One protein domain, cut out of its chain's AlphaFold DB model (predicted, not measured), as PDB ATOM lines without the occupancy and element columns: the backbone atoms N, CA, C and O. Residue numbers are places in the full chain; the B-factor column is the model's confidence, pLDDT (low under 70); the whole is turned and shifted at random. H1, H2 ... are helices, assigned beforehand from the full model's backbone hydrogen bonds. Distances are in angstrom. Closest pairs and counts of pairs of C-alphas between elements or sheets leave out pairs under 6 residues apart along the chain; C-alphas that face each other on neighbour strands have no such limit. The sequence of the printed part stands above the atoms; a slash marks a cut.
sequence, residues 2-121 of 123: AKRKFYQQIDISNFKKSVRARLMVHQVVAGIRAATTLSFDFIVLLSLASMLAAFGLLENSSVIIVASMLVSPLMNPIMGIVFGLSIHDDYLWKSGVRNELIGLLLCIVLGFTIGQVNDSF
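What this domain is: This is residues 2 to 121 of the 123 residues of the protein "Hypothetical protein" of Rotaria sp. Silwood2 (UniProt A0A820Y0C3). What would one see first? One long helix, H1, sticks out with residues 2 to 27 as an arm from a body of two helical hairpins, H2 with H3 and H4 with H5. In the body, long H5 has H4 packed on its residues 90 to 100 and H2 on its residues 103 to 114, and H3 packs on H2. What is it built of, and how large is it? The printed part has 120 residues with five named helices, H1 to H5 in that order, and no named strand: the class is all helix. It is extended, with a radius of gyration of the C-alphas of 22.8 A and spans of 88 by 31 by 19 A, and the arm makes much of the length.

How they stand to each other: What does the longest helix meet? H1, residues 2 to 35, touches H4, residues 75 to 86, with residues 29 to 35 alone, at a steep tilt of 53 degrees, opposite ways; the closest C-alphas, of Ala 35 and Asn 76, are 5.6 A apart. H1 is close to but not clearly touching H5, residues 90 to 119, the closest C-alphas being those of Arg 33 and Leu 92 at 7.5 A. How are the hairpins made? H4 and H5 touch as a hairpin, opposite ways at a steep tilt of 35.2 degrees, only just past shallow, with the closest C-alphas, of Ile 81 and Trp 93, 4.2 A apart. H2, residues 40 to 58, and H3, residues 62 to 71, touch as a hairpin, opposite ways at a shallow tilt of 5 degrees, closest at the C-alphas of Ala 49 and Ser 68, 4.4 A. Where do the hairpins meet? H2 touches residues 103 to 114 of H5, the same way at a shallow tilt of 33 degrees, only just short of steep; the closest C-alphas, of Ser 50 and Cys 107, are 6.0 A apart. H3 and H5 are apart, and so are H2 and H4. What do the helices' backbones show? In H1, H2 and H4 every O i to N i+4 pair is within hydrogen-bond range; in H3 5 of 6 are, and in H5 25 of 26.

Where its parts are: Where does the longest helix run? H1 goes from C-alpha 2 at (276.181, 237.997, 91.156) to C-alpha 35 at (242.561, 270.942, 106.976), 49.7 A. Where are the others? H2, residues 40 to 58, is 27.3 A long; H3 is residues 62 to 71 and H4 residues 75 to 86. H5 spans 43.6 A and ends with C-alpha 119 at (204.965, 282.803, 107.873).

The domain as a whole: How far does it reach? The C-alphas farthest apart, of Ala 2 and Phe 121, are 88.0 A apart; without residues 2 to 27 the body spans 50 by 23 by 20 A. Are there cuts or long links? The printed part has no cut, and the four links between successive helices are tight. Where is confidence low? The model's pLDDT is under 70 at residues 2 to 7, 9, 36 to 38 and 119 to 121, and its mean over the printed part is 83.6.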
ATOM      1  N   ALA A   2     277.432 237.369  91.619       67.50
ATOM      2  CA  ALA A   2     276.181 237.997  91.156       67.50
ATOM      3  C   ALA A   2     274.933 237.789  92.056       67.50
ATOM      4  O   ALA A   2     274.156 238.723  92.235       67.50
ATOM      5  N   LYS A   3     274.755 236.617  92.697       60.88
ATOM      6  CA  LYS A   3     273.579 236.331  93.558       60.88
ATOM      7  C   LYS A   3     273.456 237.235  94.797       60.88
ATOM      8  O   LYS A   3     272.343 237.574  95.182       60.88
ATOM      9  N   ARG A   4     274.578 237.654  95.405       65.50
ATOM     10  CA  ARG A   4     274.573 238.565  96.570       65.50
ATOM     11  C   ARG A   4     274.062 239.959  96.201       65.50
ATOM     12  O   ARG A   4     273.291 240.537  96.954       65.50
ATOM     13  N   LYS A   5     274.425 240.457  95.012       63.03
ATOM     14  CA  LYS A   5     273.979 241.762  94.500       63.03
ATOM     15  C   LYS A   5     272.464 241.793  94.255       63.03
ATOM     16  O   LYS A   5     271.830 242.797  94.545       63.03
ATOM     17  N   PHE A   6     271.891 240.679  93.790       68.62
ATOM     18  CA  PHE A   6     270.450 240.538  93.548       68.62
ATOM     19  C   PHE A   6     269.633 240.495  94.853       68.62
ATOM     20  O   PHE A   6     268.665 241.238  94.989       68.62
ATOM     21  N   TYR A   7     270.064 239.713  95.854       69.62
ATOM     22  CA  TYR A   7     269.419 239.679  97.181       69.62
ATOM     23  C   TYR A   7     269.471 241.035  97.897       69.62
ATOM     24  O   TYR A   7     268.474 241.480  98.460       69.62
ATOM     25  N   GLN A   8     270.607 241.730  97.818       70.81
ATOM     26  CA  GLN A   8     270.771 243.049  98.429       70.81
ATOM     27  C   GLN A   8     269.941 244.131  97.714       70.81
ATOM     28  O   GLN A   8     269.467 245.065  98.356       70.81
ATOM     29  N   GLN A   9     269.691 243.994  96.404       68.69
ATOM     30  CA  GLN A   9     268.767 244.879  95.686       68.69
ATOM     31  C   GLN A   9     267.307 244.670  96.110       68.69
ATOM     32  O   GLN A   9     266.574 245.649  96.270       68.69
ATOM     33  N   ILE A  10     266.894 243.414  96.311       72.31
ATOM     34  CA  ILE A  10     265.539 243.070  96.764       72.31
ATOM     35  C   ILE A  10     265.286 243.659  98.157       72.31
ATOM     36  O   ILE A  10     264.275 244.334  98.354       72.31
ATOM     37  N   ASP A  11     266.230 243.492  99.079       78.12
ATOM     38  CA  ASP A  11     266.116 243.974 100.458       78.12
ATOM     39  C   ASP A  11     266.028 245.511 100.546       78.12
ATOM     40  O   ASP A  11     265.092 246.061 101.130       78.12
ATOM     41  N   ILE A  12     266.905 246.230  99.832       82.19
ATOM     42  CA  ILE A  12     266.873 247.703  99.764       82.19
ATOM     43  C   ILE A  12     265.571 248.207  99.120       82.19
ATOM     44  O   ILE A  12     265.037 249.242  99.528       82.19
ATOM     45  N   SER A  13     265.034 247.497  98.121       80.88
ATOM     46  CA  SER A  13     263.775 247.881  97.472       80.88
ATOM     47  C   SER A  13     262.569 247.728  98.406       80.88
ATOM     48  O   SER A  13     261.716 248.618  98.456       80.88
ATOM     49  N   ASN A  14     262.528 246.652  99.196       82.62
ATOM     50  CA  ASN A  14     261.470 246.395 100.169       82.62
ATOM     51  C   ASN A  14     261.555 247.365 101.351       82.62
ATOM     52  O   ASN A  14     260.535 247.925 101.763       82.62
ATOM     53  N   PHE A  15     262.768 247.661 101.824       84.88
ATOM     54  CA  PHE A  15     263.004 248.686 102.836       84.88
ATOM     55  C   PHE A  15     262.530 250.069 102.365       84.88
ATOM     56  O   PHE A  15     261.744 250.723 103.055       84.88
ATOM     57  N   LYS A  16     262.915 250.495 101.152       84.88
ATOM     58  CA  LYS A  16     262.462 251.774 100.574       84.88
ATOM     59  C   LYS A  16     260.937 251.845 100.441       84.88
ATOM     60  O   LYS A  16     260.360 252.884 100.757       84.88
ATOM     61  N   LYS A  17     260.275 250.759 100.018       84.88
ATOM     62  CA  LYS A  17     258.802 250.681  99.950       84.88
ATOM     63  C   LYS A  17     258.160 250.838 101.333       84.88
ATOM     64  O   LYS A  17     257.222 251.617 101.469       84.88
ATOM     65  N   SER A  18     258.700 250.169 102.356       86.69
ATOM     66  CA  SER A  18     258.218 250.242 103.745       86.69
ATOM     67  C   SER A  18     258.359 251.648 104.346       86.69
ATOM     68  O   SER A  18     257.408 252.183 104.918       86.69
ATOM     69  N   VAL A  19     259.518 252.290 104.159       87.62
ATOM     70  CA  VAL A  19     259.763 253.665 104.634       87.62
ATOM     71  C   VAL A  19     258.856 254.664 103.915       87.62
ATOM     72  O   VAL A  19     258.238 255.507 104.564       87.62
ATOM     73  N   ARG A  20     258.709 254.535 102.589       87.50
ATOM     74  CA  ARG A  20     257.818 255.397 101.801       87.50
ATOM     75  C   ARG A  20     256.354 255.240 102.211       87.50
ATOM     76  O   ARG A  20     255.660 256.243 102.307       87.50
ATOM     77  N   ALA A  21     255.895 254.017 102.484       87.19
ATOM     78  CA  ALA A  21     254.528 253.770 102.943       87.19
ATOM     79  C   ALA A  21     254.233 254.487 104.271       87.19
ATOM     80  O   ALA A  21     253.225 255.184 104.374       87.19
ATOM     81  N   ARG A  22     255.143 254.402 105.254       87.38
ATOM     82  CA  ARG A  22     254.992 255.119 106.532       87.38
ATOM     83  C   ARG A  22     254.997 256.641 106.358       87.38
ATOM     84  O   ARG A  22     254.153 257.315 106.941       87.38
ATOM     85  N   LEU A  23     255.889 257.178 105.522       89.62
ATOM     86  CA  LEU A  23     255.925 258.611 105.204       89.62
ATOM     87  C   LEU A  23     254.636 259.095 104.529       89.62
ATOM     88  O   LEU A  23     254.121 260.141 104.909       89.62
ATOM     89  N   MET A  24     254.082 258.331 103.581       88.00
ATOM     90  CA  MET A  24     252.826 258.700 102.916       88.00
ATOM     91  C   MET A  24     251.660 258.777 103.903       88.00
ATOM     92  O   MET A  24     250.909 259.745 103.858       88.00
ATOM     93  N   VAL A  25     251.536 257.817 104.826       85.81
ATOM     94  CA  VAL A  25     250.488 257.859 105.864       85.81
ATOM     95  C   VAL A  25     250.656 259.092 106.748       85.81
ATOM     96  O   VAL A  25     249.697 259.832 106.945       85.81
ATOM     97  N   HIS A  26     251.875 259.363 107.221       86.19
ATOM     98  CA  HIS A  26     252.152 260.563 108.014       86.19
ATOM     99  C   HIS A  26     251.805 261.851 107.268       86.19
ATOM    100  O   HIS A  26     251.243 262.764 107.863       86.19
ATOM    101  N   GLN A  27     252.112 261.928 105.974       87.19
ATOM    102  CA  GLN A  27     251.878 263.120 105.168       87.19
ATOM    103  C   GLN A  27     250.392 263.335 104.862       87.19
ATOM    104  O   GLN A  27     249.915 264.464 104.944       87.19
ATOM    105  N   VAL A  28     249.644 262.261 104.591       86.94
ATOM    106  CA  VAL A  28     248.180 262.311 104.454       86.94
ATOM    107  C   VAL A  28     247.545 262.757 105.770       86.94
ATOM    108  O   VAL A  28     246.763 263.704 105.780       86.94
ATOM    109  N   VAL A  29     247.932 262.149 106.895       83.94
ATOM    110  CA  VAL A  29     247.420 262.526 108.222       83.94
ATOM    111  C   VAL A  29     247.773 263.977 108.557       83.94
ATOM    112  O   VAL A  29     246.919 264.703 109.056       83.94
ATOM    113  N   ALA A  30     248.991 264.434 108.259       84.69
ATOM    114  CA  ALA A  30     249.399 265.821 108.474       84.69
ATOM    115  C   ALA A  30     248.587 266.806 107.616       84.69
ATOM    116  O   ALA A  30     248.146 267.835 108.128       84.69
ATOM    117  N   GLY A  31     248.337 266.471 106.345       84.50
ATOM    118  CA  GLY A  31     247.490 267.272 105.461       84.50
ATOM    119  C   GLY A  31     246.060 267.394 105.986       84.50
ATOM    120  O   GLY A  31     245.498 268.486 106.016       84.50
ATOM    121  N   ILE A  32     245.498 266.297 106.492       82.00
ATOM    122  CA  ILE A  32     244.144 266.291 107.057       82.00
ATOM    123  C   ILE A  32     244.101 267.073 108.368       82.00
ATOM    124  O   ILE A  32     243.201 267.888 108.551       82.00
ATOM    125  N   ARG A  33     245.095 266.918 109.254       78.56
ATOM    126  CA  ARG A  33     245.194 267.711 110.493       78.56
ATOM    127  C   ARG A  33     245.197 269.213 110.215       78.56
ATOM    128  O   ARG A  33     244.492 269.939 110.908       78.56
ATOM    129  N   ALA A  34     245.941 269.657 109.202       77.25
ATOM    130  CA  ALA A  34     245.964 271.059 108.787       77.25
ATOM    131  C   ALA A  34     244.612 271.525 108.216       77.25
ATOM    132  O   ALA A  34     244.217 272.661 108.439       77.25
ATOM    133  N   ALA A  35     243.883 270.644 107.528       72.44
ATOM    134  CA  ALA A  35     242.561 270.942 106.976       72.44
ATOM    135  C   ALA A  35     241.423 270.916 108.019       72.44
ATOM    136  O   ALA A  35     240.391 271.544 107.802       72.44
ATOM    137  N   THR A  36     241.588 270.208 109.145       65.00
ATOM    138  CA  THR A  36     240.534 270.011 110.169       65.00
ATOM    139  C   THR A  36     240.464 271.157 111.192       65.00
ATOM    140  O   THR A  36     239.644 271.127 112.113       65.00
ATOM    141  N   THR A  37     241.327 272.171 111.097       67.12
ATOM    142  CA  THR A  37     241.257 273.318 112.008       67.12
ATOM    143  C   THR A  37     239.960 274.089 111.778       67.12
ATOM    144  O   THR A  37     239.612 274.386 110.637       67.12
ATOM    145  N   LEU A  38     239.250 274.422 112.863       62.28
ATOM    146  CA  LEU A  38     238.112 275.345 112.836       62.28
ATOM    147  C   LEU A  38     238.593 276.723 112.394       62.28
ATOM    148  O   LEU A  38     238.971 277.556 113.217       62.28
ATOM    149  N   SER A  39     238.601 276.942 111.090       73.94
ATOM    150  CA  SER A  39     238.882 278.245 110.514       73.94
ATOM    151  C   SER A  39     237.590 279.034 110.393       73.94
ATOM    152  O   SER A  39     236.516 278.479 110.157       73.94
ATOM    153  N   PHE A  40     237.708 280.351 110.522       79.94
ATOM    154  CA  PHE A  40     236.611 281.288 110.292       79.94
ATOM    155  C   PHE A  40     235.957 281.074 108.914       79.94
ATOM    156  O   PHE A  40     234.737 281.160 108.798       79.94
ATOM    157  N   ASP A  41     236.745 280.658 107.915       85.75
ATOM    158  CA  ASP A  41     236.270 280.271 106.581       85.75
ATOM    159  C   ASP A  41     235.166 279.209 106.613       85.75
ATOM    160  O   ASP A  41     234.213 279.308 105.851       85.75
ATOM    161  N   PHE A  42     235.243 278.216 107.509       85.00
ATOM    162  CA  PHE A  42     234.213 277.178 107.612       85.00
ATOM    163  C   PHE A  42     232.860 277.782 107.992       85.00
ATOM    164  O   PHE A  42     231.852 277.496 107.354       85.00
ATOM    165  N   ILE A  43     232.844 278.653 109.005       85.44
ATOM    166  CA  ILE A  43     231.617 279.282 109.503       85.44
ATOM    167  C   ILE A  43     231.044 280.237 108.452       85.44
ATOM    168  O   ILE A  43     229.835 280.237 108.232       85.44
ATOM    169  N   VAL A  44     231.901 281.017 107.785       89.06
ATOM    170  CA  VAL A  44     231.485 281.963 106.738       89.06
ATOM    171  C   VAL A  44     230.942 281.235 105.512       89.06
ATOM    172  O   VAL A  44     229.869 281.571 105.022       89.06
ATOM    173  N   LEU A  45     231.643 280.221 105.007       90.81
ATOM    174  CA  LEU A  45     231.177 279.472 103.840       90.81
ATOM    175  C   LEU A  45     229.895 278.696 104.148       90.81
ATOM    176  O   LEU A  45     229.005 278.625 103.302       90.81
ATOM    177  N   LEU A  46     229.768 278.161 105.364       89.31
ATOM    178  CA  LEU A  46     228.562 277.461 105.785       89.31
ATOM    179  C   LEU A  46     227.365 278.407 105.944       89.31
ATOM    180  O   LEU A  46     226.262 278.064 105.513       89.31
ATOM    181  N   SER A  47     227.562 279.601 106.513       88.62
ATOM    182  CA  SER A  47     226.486 280.593 106.612       88.62
ATOM    183  C   SER A  47     226.039 281.062 105.226       88.62
ATOM    184  O   SER A  47     224.839 281.094 104.955       88.62
ATOM    185  N   LEU A  48     226.981 281.315 104.310       91.88
ATOM    186  CA  LEU A  48     226.681 281.650 102.916       91.88
ATOM    187  C   LEU A  48     225.927 280.520 102.203       91.88
ATOM    188  O   LEU A  48     224.917 280.782 101.550       91.88
ATOM    189  N   ALA A  49     226.359 279.264 102.354       92.00
ATOM    190  CA  ALA A  49     225.663 278.112 101.784       92.00
ATOM    191  C   ALA A  49     224.226 277.993 102.317       92.00
ATOM    192  O   ALA A  49     223.295 277.783 101.541       92.00
ATOM    193  N   SER A  50     224.014 278.189 103.621       89.81
ATOM    194  CA  SER A  50     222.676 278.146 104.218       89.81
ATOM    195  C   SER A  50     221.766 279.270 103.704       89.81
ATOM    196  O   SER A  50     220.612 279.006 103.360       89.81
ATOM    197  N   MET A  51     222.288 280.493 103.550       90.00
ATOM    198  CA  MET A  51     221.543 281.604 102.943       90.00
ATOM    199  C   MET A  51     221.187 281.320 101.480       90.00
ATOM    200  O   MET A  51     220.050 281.535 101.069       90.00
ATOM    201  N   LEU A  52     222.128 280.787 100.694       93.06
ATOM    202  CA  LEU A  52     221.870 280.391  99.308       93.06
ATOM    203  C   LEU A  52     220.811 279.289  99.224       93.06
ATOM    204  O   LEU A  52     219.911 279.376  98.398       93.06
ATOM    205  N   ALA A  53     220.876 278.279 100.093       91.50
ATOM    206  CA  ALA A  53     219.875 277.216 100.135       91.50
ATOM    207  C   ALA A  53     218.470 277.773 100.408       91.50
ATOM    208  O   ALA A  53     217.507 277.372  99.758       91.50
ATOM    209  N   ALA A  54     218.365 278.736 101.319       88.50
ATOM    210  CA  ALA A  54     217.113 279.410 101.611       88.50
ATOM    211  C   ALA A  54     216.592 280.255 100.446       88.50
ATOM    212  O   ALA A  54     215.421 280.145 100.098       88.50
ATOM    213  N   PHE A  55     217.450 281.046  99.798       89.19
ATOM    214  CA  PHE A  55     217.058 281.778  98.592       89.19
ATOM    215  C   PHE A  55     216.638 280.836  97.463       89.19
ATOM    216  O   PHE A  55     215.642 281.090  96.797       89.19
ATOM    217  N   GLY A  56     217.342 279.717  97.285       90.06
ATOM    218  CA  GLY A  56     216.970 278.691  96.313       90.06
ATOM    219  C   GLY A  56     215.611 278.060  96.601       90.06
ATOM    220  O   GLY A  56     214.883 277.744  95.663       90.06
ATOM    221  N   LEU A  57     215.245 277.925  97.877       87.12
ATOM    222  CA  LEU A  57     213.922 277.459  98.285       87.12
ATOM    223  C   LEU A  57     212.831 278.512  98.024       87.12
ATOM    224  O   LEU A  57     211.769 278.152  97.523       87.12
ATOM    225  N   LEU A  58     213.096 279.791  98.317       87.12
ATOM    226  CA  LEU A  58     212.154 280.898  98.087       87.12
ATOM    227  C   LEU A  58     211.881 281.132  96.594       87.12
ATOM    228  O   LEU A  58     210.731 281.262  96.188       87.12
ATOM    229  N   GLU A  59     212.930 281.120  95.772       89.94
ATOM    230  CA  GLU A  59     212.845 281.296  94.315       89.94
ATOM    231  C   GLU A  59     212.485 279.993  93.575       89.94
ATOM    232  O   GLU A  59     212.406 279.974  92.347       89.94
ATOM    233  N   ASN A  60     212.305 278.881  94.300       89.94
ATOM    234  CA  ASN A  60     212.049 277.545  93.750       89.94
ATOM    235  C   ASN A  60     213.053 277.143  92.643       89.94
ATOM    236  O   ASN A  60     212.703 276.562  91.612       89.94
ATOM    237  N   SER A  61     214.327 277.489  92.850       92.50
ATOM    238  CA  SER A  61     215.409 277.304  91.884       92.50
ATOM    239  C   SER A  61     216.371 276.218  92.342       92.50
ATOM    240  O   SER A  61     217.207 276.410  93.231       92.50
ATOM    241  N   SER A  62     216.311 275.074  91.660       93.25
ATOM    242  CA  SER A  62     217.238 273.961  91.888       93.25
ATOM    243  C   SER A  62     218.697 274.355  91.644       93.25
ATOM    244  O   SER A  62     219.587 273.827  92.305       93.25
ATOM    245  N   VAL A  63     218.954 275.321  90.755       95.69
ATOM    246  CA  VAL A  63     220.308 275.799  90.440       95.69
ATOM    247  C   VAL A  63     220.977 276.402  91.674       95.69
ATOM    248  O   VAL A  63     222.134 276.095  91.959       95.69
ATOM    249  N   ILE A  64     220.247 277.217  92.441       94.31
ATOM    250  CA  ILE A  64     220.783 277.871  93.642       94.31
ATOM    251  C   ILE A  64     220.976 276.846  94.771       94.31
ATOM    252  O   ILE A  64     221.982 276.887  95.482       94.31
ATOM    253  N   ILE A  65     220.063 275.877  94.893       93.19
ATOM    254  CA  ILE A  65     220.189 274.780  95.866       93.19
ATOM    255  C   ILE A  65     221.424 273.922  95.563       93.19
ATOM    256  O   ILE A  65     222.163 273.560  96.472       93.19
ATOM    257  N   VAL A  66     221.697 273.614  94.295       93.19
ATOM    258  CA  VAL A  66     222.907 272.861  93.931       93.19
ATOM    259  C   VAL A  66     224.164 273.705  94.156       93.19
ATOM    260  O   VAL A  66     225.169 273.185  94.638       93.19
ATOM    261  N   ALA A  67     224.120 275.012  93.876       93.50
ATOM    262  CA  ALA A  67     225.245 275.907  94.137       93.50
ATOM    263  C   ALA A  67     225.633 275.936  95.627       93.50
ATOM    264  O   ALA A  67     226.822 275.896  95.944       93.50
ATOM    265  N   SER A  68     224.661 275.930  96.547       92.31
ATOM    266  CA  SER A  68     224.951 275.923  97.988       92.31
ATOM    267  C   SER A  68     225.682 274.657  98.450       92.31
ATOM    268  O   SER A  68     226.563 274.738  99.308       92.31
ATOM    269  N   MET A  69     225.394 273.503  97.837       91.81
ATOM    270  CA  MET A  69     226.090 272.243  98.127       91.81
ATOM    271  C   MET A  69     227.577 272.301  97.758       91.81
ATOM    272  O   MET A  69     228.395 271.687  98.437       91.81
ATOM    273  N   LEU A  70     227.933 273.042  96.704       90.19
ATOM    274  CA  LEU A  70     229.317 273.171  96.230       90.19
ATOM    275  C   LEU A  70     230.144 274.159  97.060       90.19
ATOM    276  O   LEU A  70     231.355 273.995  97.180       90.19
ATOM    277  N   VAL A  71     229.497 275.183  97.620       89.38
ATOM    278  CA  VAL A  71     230.156 276.205  98.451       89.38
ATOM    279  C   VAL A  71     230.544 275.648  99.824       89.38
ATOM    280  O   VAL A  71     231.508 276.115 100.429       89.38
ATOM    281  N   SER A  72     229.814 274.646 100.321       86.81
ATOM    282  CA  SER A  72     229.972 274.133 101.681       86.81
ATOM    283  C   SER A  72     231.239 273.268 101.865       86.81
ATOM    284  O   SER A  72     231.354 272.197 101.263       86.81
ATOM    285  N   PRO A  73     232.188 273.652 102.743       81.06
ATOM    286  CA  PRO A  73     233.464 272.959 102.938       81.06
ATOM    287  C   PRO A  73     233.377 271.823 103.980       81.06
ATOM    288  O   PRO A  73     234.265 271.663 104.820       81.06
ATOM    289  N   LEU A  74     232.317 271.006 103.937       82.19
ATOM    290  CA  LEU A  74     232.091 269.904 104.896       82.19
ATOM    291  C   LEU A  74     233.097 268.750 104.755       82.19
ATOM    292  O   LEU A  74     233.279 267.952 105.670       82.19
ATOM    293  N   MET A  75     233.810 268.671 103.632       85.12
ATOM    294  CA  MET A  75     234.784 267.604 103.395       85.12
ATOM    295  C   MET A  75     235.918 267.594 104.435       85.12
ATOM    296  O   MET A  75     236.386 266.525 104.828       85.12
ATOM    297  N   ASN A  76     236.334 268.764 104.921       84.06
ATOM    298  CA  ASN A  76     237.424 268.896 105.884       84.06
ATOM    299  C   ASN A  76     237.110 268.248 107.251       84.06
ATOM    300  O   ASN A  76     237.885 267.388 107.683       84.06
ATOM    301  N   PRO A  77     235.998 268.593 107.936       85.25
ATOM    302  CA  PRO A  77     235.629 267.938 109.189       85.25
ATOM    303  C   PRO A  77     235.335 266.442 109.013       85.25
ATOM    304  O   PRO A  77     235.803 265.654 109.835       85.25
ATOM    305  N   ILE A  78     234.673 266.023 107.925       87.12
ATOM    306  CA  ILE A  78     234.388 264.600 107.656       87.12
ATOM    307  C   ILE A  78     235.685 263.789 107.537       87.12
ATOM    308  O   ILE A  78     235.824 262.738 108.168       87.12
ATOM    309  N   MET A  79     236.670 264.288 106.782       87.38
ATOM    310  CA  MET A  79     237.979 263.635 106.673       87.38
ATOM    311  C   MET A  79     238.697 263.572 108.025       87.38
ATOM    312  O   MET A  79     239.281 262.540 108.360       87.38
ATOM    313  N   GLY A  80     238.610 264.627 108.837       85.44
ATOM    314  CA  GLY A  80     239.141 264.632 110.202       85.44
ATOM    315  C   GLY A  80     238.535 263.546 111.097       85.44
ATOM    316  O   GLY A  80     239.270 262.886 111.835       85.44
ATOM    317  N   ILE A  81     237.224 263.306 110.990       87.94
ATOM    318  CA  ILE A  81     236.518 262.246 111.731       87.94
ATOM    319  C   ILE A  81     236.992 260.865 111.278       87.94
ATOM    320  O   ILE A  81     237.425 260.068 112.110       87.94
ATOM    321  N   VAL A  82     236.947 260.586 109.971       89.12
ATOM    322  CA  VAL A  82     237.288 259.266 109.408       89.12
ATOM    323  C   VAL A  82     238.735 258.893 109.725       89.12
ATOM    324  O   VAL A  82     239.013 257.785 110.193       89.12
ATOM    325  N   PHE A  83     239.670 259.821 109.515       86.25
ATOM    326  CA  PHE A  83     241.078 259.565 109.802       86.25
ATOM    327  C   PHE A  83     241.377 259.561 111.299       86.25
ATOM    328  O   PHE A  83     242.170 258.726 111.725       86.25
ATOM    329  N   GLY A  84     240.726 260.419 112.093       84.81
ATOM    330  CA  GLY A  84     240.819 260.410 113.556       84.81
ATOM    331  C   GLY A  84     240.392 259.073 114.163       84.81
ATOM    332  O   GLY A  84     241.092 258.552 115.028       84.81
ATOM    333  N   LEU A  85     239.314 258.472 113.642       86.69
ATOM    334  CA  LEU A  85     238.880 257.120 114.012       86.69
ATOM    335  C   LEU A  85     239.902 256.056 113.591       86.69
ATOM    336  O   LEU A  85     240.244 255.180 114.380       86.69
ATOM    337  N   SER A  86     240.419 256.142 112.362       87.88
ATOM    338  CA  SER A  86     241.383 255.169 111.826       87.88
ATOM    339  C   SER A  86     242.676 255.106 112.652       87.88
ATOM    340  O   SER A  86     243.171 254.021 112.958       87.88
ATOM    341  N   ILE A  87     243.194 256.260 113.085       85.56
ATOM    342  CA  ILE A  87     244.425 256.348 113.891       85.56
ATOM    343  C   ILE A  87     244.179 256.324 115.411       85.56
ATOM    344  O   ILE A  87     245.143 256.462 116.162       85.56
ATOM    345  N   HIS A  88     242.925 256.161 115.862       82.00
ATOM    346  CA  HIS A  88     242.513 256.241 117.275       82.00
ATOM    347  C   HIS A  88     242.998 257.522 117.991       82.00
ATOM    348  O   HIS A  88     243.359 257.497 119.167       82.00
ATOM    349  N   ASP A  89     243.022 258.659 117.288       79.94
ATOM    350  CA  ASP A  89     243.357 259.953 117.894       79.94
ATOM    351  C   ASP A  89     242.080 260.642 118.383       79.94
ATOM    352  O   ASP A  89     241.308 261.203 117.596       79.94
ATOM    353  N   ASP A  90     241.894 260.618 119.704       78.12
ATOM    354  CA  ASP A  90     240.724 261.175 120.379       78.12
ATOM    355  C   ASP A  90     240.504 262.669 120.168       78.12
ATOM    356  O   ASP A  90     239.370 263.149 120.230       78.12
ATOM    357  N   TYR A  91     241.572 263.420 119.928       79.44
ATOM    358  CA  TYR A  91     241.481 264.853 119.715       79.44
ATOM    359  C   TYR A  91     240.915 265.160 118.323       79.44
ATOM    360  O   TYR A  91     240.059 266.038 118.178       79.44
ATOM    361  N   LEU A  92     241.338 264.409 117.303       77.69
ATOM    362  CA  LEU A  92     240.938 264.652 115.915       77.69
ATOM    363  C   LEU A  92     239.468 264.335 115.648       77.69
ATOM    364  O   LEU A  92     238.759 265.172 115.085       77.69
ATOM    365  N   TRP A  93     238.999 263.159 116.074       81.44
ATOM    366  CA  TRP A  93     237.618 262.765 115.787       81.44
ATOM    367  C   TRP A  93     236.616 263.606 116.586       81.44
ATOM    368  O   TRP A  93     235.612 264.045 116.025       81.44
ATOM    369  N   LYS A  94     236.914 263.931 117.856       82.50
ATOM    370  CA  LYS A  94     236.059 264.817 118.670       82.50
ATOM    371  C   LYS A  94     236.004 266.233 118.111       82.50
ATOM    372  O   LYS A  94     234.933 266.836 118.112       82.50
ATOM    373  N   SER A  95     237.131 266.762 117.630       82.00
ATOM    374  CA  SER A  95     237.165 268.079 116.987       82.00
ATOM    375  C   SER A  95     236.305 268.093 115.721       82.00
ATOM    376  O   SER A  95     235.428 268.943 115.597       82.00
ATOM    377  N   GLY A  96     236.465 267.107 114.830       84.00
ATOM    378  CA  GLY A  96     235.655 267.002 113.613       84.00
ATOM    379  C   GLY A  96     234.154 266.882 113.898       84.00
ATOM    380  O   GLY A  96     233.365 267.635 113.332       84.00
ATOM    381  N   VAL A  97     233.760 266.018 114.844       87.06
ATOM    382  CA  VAL A  97     232.352 265.862 115.257       87.06
ATOM    383  C   VAL A  97     231.792 267.154 115.852       87.06
ATOM    384  O   VAL A  97     230.661 267.525 115.550       87.06
ATOM    385  N   ARG A  98     232.568 267.867 116.678       86.06
ATOM    386  CA  ARG A  98     232.125 269.142 117.258       86.06
ATOM    387  C   ARG A  98     231.882 270.194 116.176       86.06
ATOM    388  O   ARG A  98     230.907 270.931 116.271       86.06
ATOM    389  N   ASN A  99     232.734 270.252 115.157       84.88
ATOM    390  CA  ASN A  99     232.601 271.206 114.052       84.88
ATOM    391  C   ASN A  99     231.361 270.910 113.212       84.88
ATOM    392  O   ASN A  99     230.592 271.821 112.910       84.88
ATOM    393  N   GLU A 100     231.149 269.632 112.900       87.50
ATOM    394  CA  GLU A 100     229.975 269.165 112.166       87.50
ATOM    395  C   GLU A 100     228.683 269.465 112.936       87.50
ATOM    396  O   GLU A 100     227.731 269.996 112.371       87.50
ATOM    397  N   LEU A 101     228.667 269.217 114.251       90.12
ATOM    398  CA  LEU A 101     227.529 269.538 115.119       90.12
ATOM    399  C   LEU A 101     227.233 271.038 115.172       90.12
ATOM    400  O   LEU A 101     226.070 271.428 115.098       90.12
ATOM    401  N   ILE A 102     228.263 271.881 115.296       87.44
ATOM    402  CA  ILE A 102     228.092 273.340 115.260       87.44
ATOM    403  C   ILE A 102     227.491 273.751 113.917       87.44
ATOM    404  O   ILE A 102     226.549 274.541 113.893       87.44
ATOM    405  N   GLY A 103     227.994 273.194 112.813       86.31
ATOM    406  CA  GLY A 103     227.481 273.497 111.486       86.31
ATOM    407  C   GLY A 103     226.029 273.063 111.288       86.31
ATOM    408  O   GLY A 103     225.207 273.844 110.810       86.31
ATOM    409  N   LEU A 104     225.687 271.856 111.738       89.06
ATOM    410  CA  LEU A 104     224.323 271.335 111.726       89.06
ATOM    411  C   LEU A 104     223.369 272.245 112.511       89.06
ATOM    412  O   LEU A 104     222.307 272.607 112.006       89.06
ATOM    413  N   LEU A 105     223.753 272.641 113.728       90.50
ATOM    414  CA  LEU A 105     222.953 273.548 114.552       90.50
ATOM    415  C   LEU A 105     222.755 274.904 113.871       90.50
ATOM    416  O   LEU A 105     221.644 275.431 113.881       90.50
ATOM    417  N   LEU A 106     223.799 275.445 113.247       87.06
ATOM    418  CA  LEU A 106     223.744 276.725 112.540       87.06
ATOM    419  C   LEU A 106     222.769 276.656 111.350       87.06
ATOM    420  O   LEU A 106     221.922 277.536 111.207       87.06
ATOM    421  N   CYS A 107     222.809 275.573 110.568       86.19
ATOM    422  CA  CYS A 107     221.854 275.322 109.485       86.19
ATOM    423  C   CYS A 107     220.407 275.202 109.987       86.19
ATOM    424  O   CYS A 107     219.504 275.767 109.372       86.19
ATOM    425  N   ILE A 108     220.175 274.497 111.101       88.38
ATOM    426  CA  ILE A 108     218.836 274.354 111.696       88.38
ATOM    427  C   ILE A 108     218.303 275.715 112.152       88.38
ATOM    428  O   ILE A 108     217.161 276.055 111.849       88.38
ATOM    429  N   VAL A 109     219.125 276.506 112.845       88.88
ATOM    430  CA  VAL A 109     218.741 277.845 113.316       88.88
ATOM    431  C   VAL A 109     218.417 278.759 112.136       88.88
ATOM    432  O   VAL A 109     217.366 279.395 112.143       88.88
ATOM    433  N   LEU A 110     219.258 278.790 111.098       85.81
ATOM    434  CA  LEU A 110     219.008 279.612 109.911       85.81
ATOM    435  C   LEU A 110     217.738 279.181 109.170       85.81
ATOM    436  O   LEU A 110     216.887 280.022 108.875       85.81
ATOM    437  N   GLY A 111     217.554 277.878 108.949       85.75
ATOM    438  CA  GLY A 111     216.329 277.346 108.349       85.75
ATOM    439  C   GLY A 111     215.081 277.729 109.146       85.75
ATOM    440  O   GLY A 111     214.094 278.184 108.568       85.75
ATOM    441  N   PHE A 112     215.146 277.635 110.477       87.31
ATOM    442  CA  PHE A 112     214.053 278.041 111.358       87.31
ATOM    443  C   PHE A 112     213.758 279.544 111.258       87.31
ATOM    444  O   PHE A 112     212.598 279.926 111.109       87.31
ATOM    445  N   THR A 113     214.783 280.406 111.272       85.00
ATOM    446  CA  THR A 113     214.581 281.862 111.134       85.00
ATOM    447  C   THR A 113     213.906 282.233 109.818       85.00
ATOM    448  O   THR A 113     213.037 283.099 109.799       85.00
ATOM    449  N   ILE A 114     214.252 281.547 108.731       83.19
ATOM    450  CA  ILE A 114     213.704 281.824 107.402       83.19
ATOM    451  C   ILE A 114     212.268 281.310 107.289       83.19
ATOM    452  O   ILE A 114     211.421 281.995 106.719       83.19
ATOM    453  N   GLY A 115     211.971 280.158 107.897       83.19
ATOM    454  CA  GLY A 115     210.600 279.665 108.030       83.19
ATOM    455  C   GLY A 115     209.693 280.673 108.742       83.19
ATOM    456  O   GLY A 115     208.638 281.019 108.217       83.19
ATOM    457  N   GLN A 116     210.143 281.217 109.878       79.75
ATOM    458  CA  GLN A 116     209.378 282.210 110.648       79.75
ATOM    459  C   GLN A 116     209.143 283.519 109.874       79.75
ATOM    460  O   GLN A 116     208.080 284.130 109.991       79.75
ATOM    461  N   VAL A 117     210.119 283.961 109.075       78.31
ATOM    462  CA  VAL A 117     209.983 285.168 108.241       78.31
ATOM    463  C   VAL A 117     208.955 284.967 107.125       78.31
ATOM    464  O   VAL A 117     208.199 285.892 106.841       78.31
ATOM    465  N   ASN A 118     208.888 283.777 106.522       71.50
ATOM    466  CA  ASN A 118     207.905 283.484 105.475       71.50
ATOM    467  C   ASN A 118     206.471 283.434 106.030       71.50
ATOM    468  O   ASN A 118     205.563 284.015 105.444       71.50
ATOM    469  N   ASP A 119     206.275 282.825 107.204       66.25
ATOM    470  CA  ASP A 119     204.965 282.803 107.873       66.25
ATOM    471  C   ASP A 119     204.477 284.229 108.207       66.25
ATOM    472  O   ASP A 119     203.305 284.557 108.049       66.25
ATOM    473  N   SER A 120     205.411 285.128 108.547       62.25
ATOM    474  CA  SER A 120     205.130 286.545 108.826       62.25
ATOM    475  C   SER A 120     204.784 287.382 107.583       62.25
ATOM    476  O   SER A 120     204.307 288.500 107.741       62.25
ATOM    477  N   PHE A 121     205.058 286.893 106.368       60.44
ATOM    478  CA  PHE A 121     204.801 287.611 105.108       60.44
ATOM    479  C   PHE A 121     203.492 287.165 104.426       60.44
ATOM    480  O   PHE A 121     203.054 287.787 103.460       60.44
TER     481      PHE A 121